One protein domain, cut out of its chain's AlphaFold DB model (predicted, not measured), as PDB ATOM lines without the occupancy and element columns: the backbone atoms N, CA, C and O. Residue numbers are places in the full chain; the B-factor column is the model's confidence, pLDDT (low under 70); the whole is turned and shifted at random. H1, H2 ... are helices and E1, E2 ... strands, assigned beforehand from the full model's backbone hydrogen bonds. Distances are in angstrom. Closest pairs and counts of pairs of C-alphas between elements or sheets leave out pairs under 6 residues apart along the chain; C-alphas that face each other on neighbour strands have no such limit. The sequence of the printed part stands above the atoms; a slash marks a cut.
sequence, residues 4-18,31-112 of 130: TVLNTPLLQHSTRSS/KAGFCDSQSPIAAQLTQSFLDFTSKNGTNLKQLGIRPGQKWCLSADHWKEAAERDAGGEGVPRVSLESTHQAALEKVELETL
ATOM      1  N   THR A   4     574.654 379.011 370.795       92.12
ATOM      2  CA  THR A   4     574.944 380.109 371.708       92.12
ATOM      3  C   THR A   4     576.424 380.480 371.685       92.12
ATOM      4  O   THR A   4     577.271 379.721 371.219       92.12
ATOM      5  N   VAL A   5     576.766 381.603 372.314       91.62
ATOM      6  CA  VAL A   5     578.160 381.985 372.618       91.62
ATOM      7  C   VAL A   5     578.903 380.997 373.536       91.62
ATOM      8  O   VAL A   5     580.098 381.153 373.767       91.62
ATOM      9  N   LEU A   6     578.202 379.997 374.085       90.06
ATOM     10  CA  LEU A   6     578.756 378.918 374.905       90.06
ATOM     11  C   LEU A   6     578.859 377.585 374.143       90.06
ATOM     12  O   LEU A   6     579.120 376.561 374.770       90.06
ATOM     13  N   ASN A   7     578.648 377.581 372.820       89.12
ATOM     14  CA  ASN A   7     578.584 376.372 371.985       89.12
ATOM     15  C   ASN A   7     577.506 375.376 372.452       89.12
ATOM     16  O   ASN A   7     577.700 374.161 372.443       89.12
ATOM     17  N   THR A   8     576.358 375.891 372.900       87.56
ATOM     18  CA  THR A   8     575.186 375.085 373.275       87.56
ATOM     19  C   THR A   8     574.006 375.365 372.343       87.56
ATOM     20  O   THR A   8     573.991 376.402 371.676       87.56
ATOM     21  N   PRO A   9     572.993 374.480 372.271       90.50
ATOM     22  CA  PRO A   9     571.781 374.751 371.502       90.50
ATOM     23  C   PRO A   9     571.094 376.046 371.954       90.50
ATOM     24  O   PRO A   9     570.896 376.262 373.149       90.50
ATOM     25  N   LEU A  10     570.708 376.892 370.996       87.38
ATOM     26  CA  LEU A  10     570.075 378.177 371.282       87.38
ATOM     27  C   LEU A  10     568.680 378.002 371.906       87.38
ATOM     28  O   LEU A  10     567.763 377.471 371.276       87.38
ATOM     29  N   LEU A  11     568.506 378.511 373.126       87.25
ATOM     30  CA  LEU A  11     567.215 378.532 373.810       87.25
ATOM     31  C   LEU A  11     566.398 379.775 373.439       87.25
ATOM     32  O   LEU A  11     566.942 380.848 373.179       87.25
ATOM     33  N   GLN A  12     565.069 379.640 373.463       88.81
ATOM     34  CA  GLN A  12     564.165 380.769 373.262       88.81
ATOM     35  C   GLN A  12     564.330 381.784 374.401       88.81
ATOM     36  O   GLN A  12     564.123 381.451 375.569       88.81
ATOM     37  N   HIS A  13     564.659 383.030 374.061       88.31
ATOM     38  CA  HIS A  13     564.943 384.069 375.052       88.31
ATOM     39  C   HIS A  13     563.667 384.701 375.614       88.31
ATOM     40  O   HIS A  13     563.537 384.921 376.821       88.31
ATOM     41  N   SER A  14     562.692 384.973 374.745       84.69
ATOM     42  CA  SER A  14     561.416 385.589 375.124       84.69
ATOM     43  C   SER A  14     560.219 384.975 374.410       84.69
ATOM     44  O   SER A  14     560.334 384.355 373.358       84.69
ATOM     45  N   THR A  15     559.034 385.106 375.000       78.75
ATOM     46  CA  THR A  15     557.775 384.616 374.419       78.75
ATOM     47  C   THR A  15     556.984 385.766 373.805       78.75
ATOM     48  O   THR A  15     557.210 386.935 374.123       78.75
ATOM     49  N   ARG A  16     555.998 385.449 372.953       63.78
ATOM     50  CA  ARG A  16     555.083 386.445 372.361       63.78
ATOM     51  C   ARG A  16     554.361 387.309 373.401       63.78
ATOM     52  O   ARG A  16     553.987 388.429 373.082       63.78
ATOM     53  N   SER A  17     554.223 386.829 374.638       65.81
ATOM     54  CA  SER A  17     553.674 387.590 375.768       65.81
ATOM     55  C   SER A  17     554.527 388.798 376.170       65.81
ATOM     56  O   SER A  17     554.064 389.639 376.932       65.81
ATOM     57  N   SER A  18     555.769 388.889 375.682       65.00
ATOM     58  CA  SER A  18     556.657 390.038 375.902       65.00
ATOM     59  C   SER A  18     556.411 391.187 374.919       65.00
ATOM     60  O   SER A  18     556.944 392.270 375.131       65.00
ATOM     61  N   LYS A  31     564.159 392.416 368.927       87.50
ATOM     62  CA  LYS A  31     563.358 391.243 368.564       87.50
ATOM     63  C   LYS A  31     562.947 390.417 369.781       87.50
ATOM     64  O   LYS A  31     563.715 390.244 370.721       87.50
ATOM     65  N   ALA A  32     561.727 389.884 369.762       87.44
ATOM     66  CA  ALA A  32     561.277 388.871 370.718       87.44
ATOM     67  C   ALA A  32     561.436 387.457 370.133       87.44
ATOM     68  O   ALA A  32     561.406 387.283 368.913       87.44
ATOM     69  N   GLY A  33     561.526 386.437 370.989       89.25
ATOM     70  CA  GLY A  33     561.628 385.043 370.551       89.25
ATOM     71  C   GLY A  33     563.041 384.488 370.659       89.25
ATOM     72  O   GLY A  33     563.685 384.589 371.704       89.25
ATOM     73  N   PHE A  34     563.488 383.855 369.578       91.50
ATOM     74  CA  PHE A  34     564.856 383.375 369.422       91.50
ATOM     75  C   PHE A  34     565.738 384.501 368.895       91.50
ATOM     76  O   PHE A  34     565.347 385.201 367.957       91.50
ATOM     77  N   CYS A  35     566.923 384.637 369.484       92.25
ATOM     78  CA  CYS A  35     567.949 385.516 368.947       92.25
ATOM     79  C   CYS A  35     568.544 384.899 367.672       92.25
ATOM     80  O   CYS A  35     568.471 383.691 367.444       92.25
ATOM     81  N   ASP A  36     569.088 385.731 366.801       92.62
ATOM     82  CA  ASP A  36     569.617 385.307 365.504       92.62
ATOM     83  C   ASP A  36     570.824 386.165 365.127       92.62
ATOM     84  O   ASP A  36     571.278 386.985 365.920       92.62
ATOM     85  N   SER A  37     571.363 385.970 363.927       92.62
ATOM     86  CA  SER A  37     572.560 386.680 363.482       92.62
ATOM     87  C   SER A  37     572.419 388.208 363.450       92.62
ATOM     88  O   SER A  37     573.421 388.891 363.630       92.62
ATOM     89  N   GLN A  38     571.222 388.762 363.227       91.38
ATOM     90  CA  GLN A  38     571.010 390.216 363.179       91.38
ATOM     91  C   GLN A  38     570.804 390.824 364.569       91.38
ATOM     92  O   GLN A  38     571.223 391.949 364.831       91.38
ATOM     93  N   SER A  39     570.169 390.081 365.475       93.44
ATOM     94  CA  SER A  39     569.964 390.487 366.870       93.44
ATOM     95  C   SER A  39     570.493 389.407 367.814       93.44
ATOM     96  O   SER A  39     569.702 388.682 368.427       93.44
ATOM     97  N   PRO A  40     571.824 389.237 367.913       95.81
ATOM     98  CA  PRO A  40     572.394 388.081 368.588       95.81
ATOM     99  C   PRO A  40     572.444 388.213 370.114       95.81
ATOM    100  O   PRO A  40     572.602 387.201 370.794       95.81
ATOM    101  N   ILE A  41     572.298 389.418 370.675       94.94
ATOM    102  CA  ILE A  41     572.436 389.654 372.118       94.94
ATOM    103  C   ILE A  41     571.122 389.390 372.844       94.94
ATOM    104  O   ILE A  41     570.193 390.188 372.764       94.94
ATOM    105  N   ALA A  42     571.056 388.312 373.624       94.81
ATOM    106  CA  ALA A  42     569.928 388.052 374.505       94.81
ATOM    107  C   ALA A  42     570.035 388.916 375.766       94.81
ATOM    108  O   ALA A  42     570.792 388.603 376.682       94.81
ATOM    109  N   ALA A  43     569.276 390.008 375.825       92.62
ATOM    110  CA  ALA A  43     569.319 390.970 376.916       92.62
ATOM    111  C   ALA A  43     568.057 390.946 377.790       92.62
ATOM    112  O   ALA A  43     566.943 390.760 377.298       92.62
ATOM    113  N   GLN A  44     568.219 391.189 379.087       91.38
ATOM    114  CA  GLN A  44     567.147 391.572 379.997       91.38
ATOM    115  C   GLN A  44     567.269 393.062 380.307       91.38
ATOM    116  O   GLN A  44     568.297 393.531 380.804       91.38
ATOM    117  N   LEU A  45     566.208 393.808 380.015       88.44
ATOM    118  CA  LEU A  45     566.204 395.258 380.170       88.44
ATOM    119  C   LEU A  45     565.979 395.627 381.637       88.44
ATOM    120  O   LEU A  45     565.007 395.187 382.247       88.44
ATOM    121  N   THR A  46     566.866 396.431 382.217       86.81
ATOM    122  CA  THR A  46     566.761 396.907 383.606       86.81
ATOM    123  C   THR A  46     566.009 398.236 383.670       86.81
ATOM    124  O   THR A  46     565.834 398.913 382.656       86.81
ATOM    125  N   GLN A  47     565.561 398.638 384.864       88.12
ATOM    126  CA  GLN A  47     564.976 399.971 385.053       88.12
ATOM    127  C   GLN A  47     565.982 401.061 384.651       88.12
ATOM    128  O   GLN A  47     565.648 401.922 383.841       88.12
ATOM    129  N   SER A  48     567.228 400.940 385.115       84.88
ATOM    130  CA  SER A  48     568.323 401.859 384.802       84.88
ATOM    131  C   SER A  48     568.604 401.967 383.298       84.88
ATOM    132  O   SER A  48     568.744 403.080 382.798       84.88
ATOM    133  N   PHE A  49     568.588 400.856 382.547       85.81
ATOM    134  CA  PHE A  49     568.700 400.904 381.082       85.81
ATOM    135  C   PHE A  49     567.535 401.667 380.449       85.81
ATOM    136  O   PHE A  49     567.755 402.527 379.604       85.81
ATOM    137  N   LEU A  50     566.291 401.411 380.865       86.94
ATOM    138  CA  LEU A  50     565.130 402.108 380.299       86.94
ATOM    139  C   LEU A  50     565.156 403.620 380.574       86.94
ATOM    140  O   LEU A  50     564.698 404.410 379.742       86.94
ATOM    141  N   ASP A  51     565.684 404.042 381.722       86.12
ATOM    142  CA  ASP A  51     565.886 405.461 382.019       86.12
ATOM    143  C   ASP A  51     567.057 406.046 381.210       86.12
ATOM    144  O   ASP A  51     566.950 407.170 380.711       86.12
ATOM    145  N   PHE A  52     568.131 405.278 380.993       83.38
ATOM    146  CA  PHE A  52     569.228 405.647 380.097       83.38
ATOM    147  C   PHE A  52     568.744 405.845 378.653       83.38
ATOM    148  O   PHE A  52     569.008 406.897 378.066       83.38
ATOM    149  N   THR A  53     567.987 404.903 378.079       80.94
ATOM    150  CA  THR A  53     567.501 405.038 376.695       80.94
ATOM    151  C   THR A  53     566.546 406.222 376.551       80.94
ATOM    152  O   THR A  53     566.603 406.941 375.556       80.94
ATOM    153  N   SER A  54     565.719 406.481 377.573       83.62
ATOM    154  CA  SER A  54     564.821 407.640 377.608       83.62
ATOM    155  C   SER A  54     565.583 408.969 377.569       83.62
ATOM    156  O   SER A  54     565.138 409.900 376.903       83.62
ATOM    157  N   LYS A  55     566.745 409.053 378.233       81.44
ATOM    158  CA  LYS A  55     567.633 410.230 378.193       81.44
ATOM    159  C   LYS A  55     568.397 410.363 376.872       81.44
ATOM    160  O   LYS A  55     568.689 411.477 376.458       81.44
ATOM    161  N   ASN A  56     568.684 409.247 376.202       72.88
ATOM    162  CA  ASN A  56     569.446 409.190 374.947       72.88
ATOM    163  C   ASN A  56     568.552 409.163 373.687       72.88
ATOM    164  O   ASN A  56     569.000 408.770 372.613       72.88
ATOM    165  N   GLY A  57     567.283 409.571 373.801       74.75
ATOM    166  CA  GLY A  57     566.395 409.802 372.656       74.75
ATOM    167  C   GLY A  57     565.535 408.614 372.213       74.75
ATOM    168  O   GLY A  57     564.631 408.809 371.406       74.75
ATOM    169  N   THR A  58     565.724 407.412 372.771       77.12
ATOM    170  CA  THR A  58     564.841 406.256 372.516       77.12
ATOM    171  C   THR A  58     564.063 405.890 373.775       77.12
ATOM    172  O   THR A  58     564.503 405.109 374.622       77.12
ATOM    173  N   ASN A  59     562.858 406.440 373.919       83.31
ATOM    174  CA  ASN A  59     562.018 406.162 375.082       83.31
ATOM    175  C   ASN A  59     561.276 404.821 374.941       83.31
ATOM    176  O   ASN A  59     560.100 404.757 374.583       83.31
ATOM    177  N   LEU A  60     561.972 403.729 375.267       83.50
ATOM    178  CA  LEU A  60     561.428 402.368 375.257       83.50
ATOM    179  C   LEU A  60     560.216 402.205 376.195       83.50
ATOM    180  O   LEU A  60     559.306 401.428 375.899       83.50
ATOM    181  N   LYS A  61     560.138 402.981 377.288       83.81
ATOM    182  CA  LYS A  61     558.989 402.961 378.214       83.81
ATOM    183  C   LYS A  61     557.706 403.418 377.509       83.81
ATOM    184  O   LYS A  61     556.649 402.827 377.716       83.81
ATOM    185  N   GLN A  62     557.792 404.409 376.614       83.44
ATOM    186  CA  GLN A  62     556.658 404.872 375.794       83.44
ATOM    187  C   GLN A  62     556.212 403.865 374.722       83.44
ATOM    188  O   GLN A  62     555.102 403.986 374.192       83.44
ATOM    189  N   LEU A  63     557.050 402.871 374.418       81.50
ATOM    190  CA  LEU A  63     556.709 401.731 373.564       81.50
ATOM    191  C   LEU A  63     556.063 400.582 374.355       81.50
ATOM    192  O   LEU A  63     555.758 399.542 373.785       81.50
ATOM    193  N   GLY A  64     555.832 400.751 375.662       83.75
ATOM    194  CA  GLY A  64     555.225 399.730 376.520       83.75
ATOM    195  C   GLY A  64     556.212 398.685 377.045       83.75
ATOM    196  O   GLY A  64     555.788 397.693 377.647       83.75
ATOM    197  N   ILE A  65     557.515 398.903 376.855       86.00
ATOM    198  CA  ILE A  65     558.563 398.030 377.380       86.00
ATOM    199  C   ILE A  65     558.752 398.301 378.871       86.00
ATOM    200  O   ILE A  65     558.864 399.446 379.315       86.00
ATOM    201  N   ARG A  66     558.779 397.222 379.654       86.56
ATOM    202  CA  ARG A  66     558.903 397.254 381.115       86.56
ATOM    203  C   ARG A  66     560.237 396.656 381.569       86.56
ATOM    204  O   ARG A  66     560.776 395.794 380.869       86.56
ATOM    205  N   PRO A  67     560.744 397.059 382.747       87.69
ATOM    206  CA  PRO A  67     561.891 396.404 383.363       87.69
ATOM    207  C   PRO A  67     561.663 394.898 383.495       87.69
ATOM    208  O   PRO A  67     560.541 394.441 383.715       87.69
ATOM    209  N   GLY A  68     562.732 394.126 383.362       86.75
ATOM    210  CA  GLY A  68     562.721 392.670 383.437       86.75
ATOM    211  C   GLY A  68     562.308 391.968 382.142       86.75
ATOM    212  O   GLY A  68     562.490 390.752 382.054       86.75
ATOM    213  N   GLN A  69     561.801 392.688 381.132       88.69
ATOM    214  CA  GLN A  69     561.493 392.084 379.836       88.69
ATOM    215  C   GLN A  69     562.763 391.653 379.097       88.69
ATOM    216  O   GLN A  69     563.804 392.312 379.160       88.69
ATOM    217  N   LYS A  70     562.642 390.538 378.377       90.88
ATOM    218  CA  LYS A  70     563.721 389.898 377.630       90.88
ATOM    219  C   LYS A  70     563.590 390.195 376.140       90.88
ATOM    220  O   LYS A  70     562.556 389.913 375.537       90.88
ATOM    221  N   TRP A  71     564.653 390.727 375.557       91.06
ATOM    222  CA  TRP A  71     564.713 391.140 374.161       91.06
ATOM    223  C   TRP A  71     566.045 390.725 373.549       91.06
ATOM    224  O   TRP A  71     567.079 390.764 374.211       91.06
ATOM    225  N   CYS A  72     566.010 390.312 372.289       93.12
ATOM    226  CA  CYS A  72     567.192 390.140 371.464       93.12
ATOM    227  C   CYS A  72     567.563 391.501 370.872       93.12
ATOM    228  O   CYS A  72     566.693 392.181 370.325       93.12
ATOM    229  N   LEU A  73     568.826 391.894 371.014       92.19
ATOM    230  CA  LEU A  73     569.364 393.182 370.587       92.19
ATOM    231  C   LEU A  73     570.474 392.983 369.554       92.19
ATOM    232  O   LEU A  73     571.175 391.965 369.562       92.19
ATOM    233  N   SER A  74     570.667 393.983 368.701       93.25
ATOM    234  CA  SER A  74     571.872 394.095 367.879       93.25
ATOM    235  C   SER A  74     573.133 394.215 368.736       93.25
ATOM    236  O   SER A  74     573.142 394.875 369.781       93.25
ATOM    237  N   ALA A  75     574.209 393.570 368.281       93.62
ATOM    238  CA  ALA A  75     575.484 393.570 368.985       93.62
ATOM    239  C   ALA A  75     576.140 394.956 369.010       93.62
ATOM    240  O   ALA A  75     576.642 395.353 370.058       93.62
ATOM    241  N   ASP A  76     576.091 395.703 367.903       90.50
ATOM    242  CA  ASP A  76     576.692 397.038 367.814       90.50
ATOM    243  C   ASP A  76     576.028 398.014 368.803       90.50
ATOM    244  O   ASP A  76     576.716 398.666 369.588       90.50
ATOM    245  N   HIS A  77     574.693 398.050 368.857       87.94
ATOM    246  CA  HIS A  77     573.972 398.934 369.782       87.94
ATOM    247  C   HIS A  77     574.139 398.537 371.252       87.94
ATOM    248  O   HIS A  77     574.265 399.405 372.118       87.94
ATOM    249  N   TRP A  78     574.151 397.236 371.558       90.75
ATOM    250  CA  TRP A  78     574.412 396.791 372.926       90.75
ATOM    251  C   TRP A  78     575.837 397.151 373.363       90.75
ATOM    252  O   TRP A  78     576.031 397.618 374.486       90.75
ATOM    253  N   LYS A  79     576.821 396.983 372.471       90.31
ATOM    254  CA  LYS A  79     578.219 397.339 372.733       90.31
ATOM    255  C   LYS A  79     578.370 398.834 372.978       90.31
ATOM    256  O   LYS A  79     578.967 399.214 373.976       90.31
ATOM    257  N   GLU A  80     577.761 399.665 372.136       87.00
ATOM    258  CA  GLU A  80     577.787 401.115 372.314       87.00
ATOM    259  C   GLU A  80     577.222 401.518 373.686       87.00
ATOM    260  O   GLU A  80     577.821 402.329 374.393       87.00
ATOM    261  N   ALA A  81     576.103 400.919 374.108       83.69
ATOM    262  CA  ALA A  81     575.554 401.153 375.442       83.69
ATOM    263  C   ALA A  81     576.528 400.715 376.552       83.69
ATOM    264  O   ALA A  81     576.705 401.440 377.532       83.69
ATOM    265  N   ALA A  82     577.189 399.565 376.384       86.12
ATOM    266  CA  ALA A  82     578.188 399.059 377.322       86.12
ATOM    267  C   ALA A  82     579.410 399.983 377.460       86.12
ATOM    268  O   ALA A  82     579.908 400.183 378.569       86.12
ATOM    269  N   GLU A  83     579.869 400.561 376.350       85.00
ATOM    270  CA  GLU A  83     580.987 401.508 376.311       85.00
ATOM    271  C   GLU A  83     580.599 402.869 376.908       85.00
ATOM    272  O   GLU A  83     581.340 403.412 377.726       85.00
ATOM    273  N   ARG A  84     579.415 403.397 376.564       80.31
ATOM    274  CA  ARG A  84     578.932 404.706 377.042       80.31
ATOM    275  C   ARG A  84     578.673 404.746 378.544       80.31
ATOM    276  O   ARG A  84     578.938 405.766 379.171       80.31
ATOM    277  N   ASP A  85     578.160 403.662 379.117       72.62
ATOM    278  CA  ASP A  85     577.883 403.579 380.557       72.62
ATOM    279  C   ASP A  85     579.093 403.049 381.355       72.62
ATOM    280  O   ASP A  85     578.982 402.814 382.554       72.62
ATOM    281  N   ALA A  86     580.248 402.822 380.702       68.25
ATOM    282  CA  ALA A  86     581.477 402.258 381.287       68.25
ATOM    283  C   ALA A  86     581.257 400.953 382.089       68.25
ATOM    284  O   ALA A  86     582.013 400.603 383.001       68.25
ATOM    285  N   GLY A  87     580.209 400.211 381.743       64.12
ATOM    286  CA  GLY A  87     579.739 399.041 382.473       64.12
ATOM    287  C   GLY A  87     579.016 399.276 383.785       64.12
ATOM    288  O   GLY A  87     579.031 398.397 384.649       64.12
ATOM    289  N   GLY A  88     578.360 400.423 383.903       68.94
ATOM    290  CA  GLY A  88     577.369 400.704 384.925       68.94
ATOM    291  C   GLY A  88     576.052 399.942 384.738       68.94
ATOM    292  O   GLY A  88     575.904 399.016 383.933       68.94
ATOM    293  N   GLU A  89     575.067 400.314 385.553       71.69
ATOM    294  CA  GLU A  89     573.751 399.666 385.614       71.69
ATOM    295  C   GLU A  89     572.851 399.990 384.413       71.69
ATOM    296  O   GLU A  89     571.813 399.345 384.222       71.69
ATOM    297  N   GLY A  90     573.242 400.981 383.610       77.38
ATOM    298  CA  GLY A  90     572.575 401.373 382.382       77.38
ATOM    299  C   GLY A  90     572.770 400.374 381.249       77.38
ATOM    300  O   GLY A  90     572.144 400.549 380.218       77.38
ATOM    301  N   VAL A  91     573.570 399.316 381.411       85.50
ATOM    302  CA  VAL A  91     573.771 398.281 380.385       85.50
ATOM    303  C   VAL A  91     572.817 397.099 380.618       85.50
ATOM    304  O   VAL A  91     572.779 396.552 381.727       85.50
ATOM    305  N   PRO A  92     572.052 396.640 379.606       87.75
ATOM    306  CA  PRO A  92     571.192 395.469 379.747       87.75
ATOM    307  C   PRO A  92     571.992 394.222 380.128       87.75
ATOM    308  O   PRO A  92     573.027 393.930 379.524       87.75
ATOM    309  N   ARG A  93     571.475 393.439 381.081       90.62
ATOM    310  CA  ARG A  93     572.096 392.170 381.489       90.62
ATOM    311  C   ARG A  93     571.947 391.126 380.392       90.62
ATOM    312  O   ARG A  93     570.895 391.048 379.768       90.62
ATOM    313  N   VAL A  94     572.969 390.301 380.190       92.50
ATOM    314  CA  VAL A  94     573.021 389.316 379.103       92.50
ATOM    315  C   VAL A  94     572.684 387.910 379.611       92.50
ATOM    316  O   VAL A  94     573.111 387.488 380.693       92.50
ATOM    317  N   SER A  95     571.922 387.171 378.807       93.25
ATOM    318  CA  SER A  95     571.602 385.752 378.966       93.25
ATOM    319  C   SER A  95     572.482 384.913 378.039       93.25
ATOM    320  O   SER A  95     572.087 384.612 376.919       93.25
ATOM    321  N   LEU A  96     573.669 384.503 378.497       91.75
ATOM    322  CA  LEU A  96     574.635 383.765 377.659       91.75
ATOM    323  C   LEU A  96     574.056 382.477 377.045       91.75
ATOM    324  O   LEU A  96     574.387 382.138 375.916       91.75
ATOM    325  N   GLU A  97     573.150 381.803 377.757       89.94
ATOM    326  CA  GLU A  97     572.457 380.582 377.307       89.94
ATOM    327  C   GLU A  97     571.455 380.821 376.159       89.94
ATOM    328  O   GLU A  97     570.939 379.875 375.564       89.94
ATOM    329  N   SER A  98     571.155 382.082 375.848       92.62
ATOM    330  CA  SER A  98     570.234 382.482 374.779       92.62
ATOM    331  C   SER A  98     570.856 383.476 373.793       92.62
ATOM    332  O   SER A  98     570.225 383.813 372.794       92.62
ATOM    333  N   THR A  99     572.083 383.942 374.045       94.25
ATOM    334  CA  THR A  99     572.841 384.818 373.143       94.25
ATOM    335  C   THR A  99     573.408 383.998 371.994       94.25
ATOM    336  O   THR A  99     574.144 383.043 372.231       94.25
ATOM    337  N   HIS A 100     573.102 384.391 370.760       95.81
ATOM    338  CA  HIS A 100     573.554 383.721 369.542       95.81
ATOM    339  C   HIS A 100     575.065 383.895 369.323       95.81
ATOM    340  O   HIS A 100     575.617 384.954 369.623       95.81
ATOM    341  N   GLN A 101     575.728 382.887 368.746       95.62
ATOM    342  CA  GLN A 101     577.179 382.894 368.507       95.62
ATOM    343  C   GLN A 101     577.687 384.114 367.715       95.62
ATOM    344  O   GLN A 101     578.770 384.612 368.003       95.62
ATOM    345  N   ALA A 102     576.872 384.658 366.802       95.25
ATOM    346  CA  ALA A 102     577.190 385.859 366.011       95.25
ATOM    347  C   ALA A 102     577.501 387.104 366.869       95.25
ATOM    348  O   ALA A 102     578.147 388.042 366.415       95.25
ATOM    349  N   ALA A 103     577.098 387.122 368.147       95.25
ATOM    350  CA  ALA A 103     577.506 388.172 369.077       95.25
ATOM    351  C   ALA A 103     579.037 388.285 369.197       95.25
ATOM    352  O   ALA A 103     579.556 389.390 369.353       95.25
ATOM    353  N   LEU A 104     579.748 387.156 369.086       95.12
ATOM    354  CA  LEU A 104     581.205 387.078 369.208       95.12
ATOM    355  C   LEU A 104     581.950 387.724 368.036       95.12
ATOM    356  O   LEU A 104     583.132 388.022 368.165       95.12
ATOM    357  N   GLU A 105     581.268 388.007 366.925       94.62
ATOM    358  CA  GLU A 105     581.841 388.756 365.801       94.62
ATOM    359  C   GLU A 105     582.068 390.238 366.149       94.62
ATOM    360  O   GLU A 105     582.838 390.931 365.486       94.62
ATOM    361  N   LYS A 106     581.384 390.745 367.186       94.69
ATOM    362  CA  LYS A 106     581.350 392.171 367.552       94.69
ATOM    363  C   LYS A 106     581.743 392.447 369.002       94.69
ATOM    364  O   LYS A 106     582.290 393.515 369.302       94.69
ATOM    365  N   VAL A 107     581.435 391.511 369.899       93.81
ATOM    366  CA  VAL A 107     581.610 391.637 371.347       93.81
ATOM    367  C   VAL A 107     582.311 390.400 371.889       93.81
ATOM    368  O   VAL A 107     581.840 389.280 371.718       93.81
ATOM    369  N   GLU A 108     583.408 390.604 372.610       93.19
ATOM    370  CA  GLU A 108     584.162 389.506 373.209       93.19
ATOM    371  C   GLU A 108     583.353 388.757 374.274       93.19
ATOM    372  O   GLU A 108     582.597 389.349 375.054       93.19
ATOM    373  N   LEU A 109     583.571 387.441 374.367       92.19
ATOM    374  CA  LEU A 109     582.893 386.588 375.344       92.19
ATOM    375  C   LEU A 109     583.118 387.066 376.785       92.19
ATOM    376  O   LEU A 109     582.208 386.984 377.605       92.19
ATOM    377  N   GLU A 110     584.310 387.570 377.105       90.25
ATOM    378  CA  GLU A 110     584.630 388.108 378.434       90.25
ATOM    379  C   GLU A 110     583.786 389.338 378.772       90.25
ATOM    380  O   GLU A 110     583.242 389.441 379.874       90.25
ATOM    381  N   THR A 111     583.583 390.218 377.789       90.12
ATOM    382  CA  THR A 111     582.680 391.361 377.925       90.12
ATOM    383  C   THR A 111     581.253 390.874 378.155       90.12
ATOM    384  O   THR A 111     580.619 391.292 379.118       90.12
ATOM    385  N   LEU A 112     580.755 389.921 377.361       91.38
ATOM    386  CA  LEU A 112     579.416 389.352 377.564       91.38
ATOM    387  C   LEU A 112     579.260 388.700 378.947       91.38
ATOM    388  O   LEU A 112     578.222 388.863 379.585       91.38
TER     389      LEU A 112
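What this domain is: This is residues 4 to 18 and 31 to 112 of the 130 residues of an uncharacterized protein of Massarina eburnea CBS 473.64 (UniProt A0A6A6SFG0). A short two-stranded ribbon, E1 beside E2, makes the middle of this domain, and small helices stand round it: H1 and H2 as a pair in the stretch of chain that joins E1 to E2, H3 and H4 close by where E1 begins, and H5 just past H4. Residues 93 to 94 in the long link from H3 to H4 pair with E1 as a short third strand would, and residues 4 to 18, with no named element, run along the outside. The printed part has 97 residues, with five named helices and two named strands in the order E1, H1, H2, E2, H3, H4, H5; the sheet E1 - E2 is antiparallel. By its named elements the domain is mostly helix, though under half of the printed residues, 40 of 97, are in them. It is compact, with a radius of gyration of the C-alphas of 12.5 A, and its C-alphas span 36 by 32 by 18 A.

Where its parts are: Find C-alpha 41 at (572.436, 389.654, 372.118), where E1 begins; it covers residues 41 to 44 and is 9.7 A long. Its neighbour E2 is residues 70 to 73, 9.6 A long. Between them in the chain come H1, residues 47 to 55, 12.6 A long, and H2, residues 60 to 63. After E2, look for C-alpha 75 at (575.484, 393.570, 368.985); from there H3, the longest helix, runs 14.2 A over residues 75 to 84. H4 is residues 101 to 105. H5 is residues 109 to 112, and its last C-alpha is at (579.416, 389.352, 377.564).

How they stand to each other: Begin at the sheet, where E1 and E2 run antiparallel with 148 degrees between their directions. C-alphas 42 and 72 face each other at 4.6 A. Look at N 43 and O 71, 2.8 A apart, and at N 73 and O 41, also 2.8 A apart, both within hydrogen-bond range. Residues 43 to 44 of E1 also pair antiparallel with residues 93 to 94. At Ile 41 you will find two helices: the closest C-alphas of E1 and H3 are those of Ile 41 and Ala 75, 5.9 A apart, and the closest of E1 and H4 are those of Ile 41 and Ala 103, 6.1 A apart. H3 and H4 are close but not clearly touching, their closest C-alphas being those of Ala 75 and Ala 103 at 5.8 A. H4 and H5 meet only through their link. H1 and H2 touch, with the C-alphas of Leu 50 and Leu 60 closest at 6.3 A. H1 is apart from E2, H3, H4 and H5. In H1 and H3 every O i to N i+4 pair is within hydrogen-bond range; in H4 0 of 1 is, but 2 of its 2 O i to N i+3 pairs are, while H2 and H5 are too short for an O i to N i+4 pair.

The domain as a whole: The two C-alphas farthest apart are those of Pro 9 and Lys 55, at 36.3 A. Look for the cut after Ser 18: residues 19 to 30 are not printed, and C-alphas 18 and 31 are 10.0 A apart across it. The link from H3 to H4 is long, with 16 residues, and the link from H2 to E2 is short. The links E1 to H1, H1 to H2, E2 to H3 and H4 to H5 are tight. The mean pLDDT of the printed part is 86.9; it falls under 70 at residues 16 to 18 and 86 to 88.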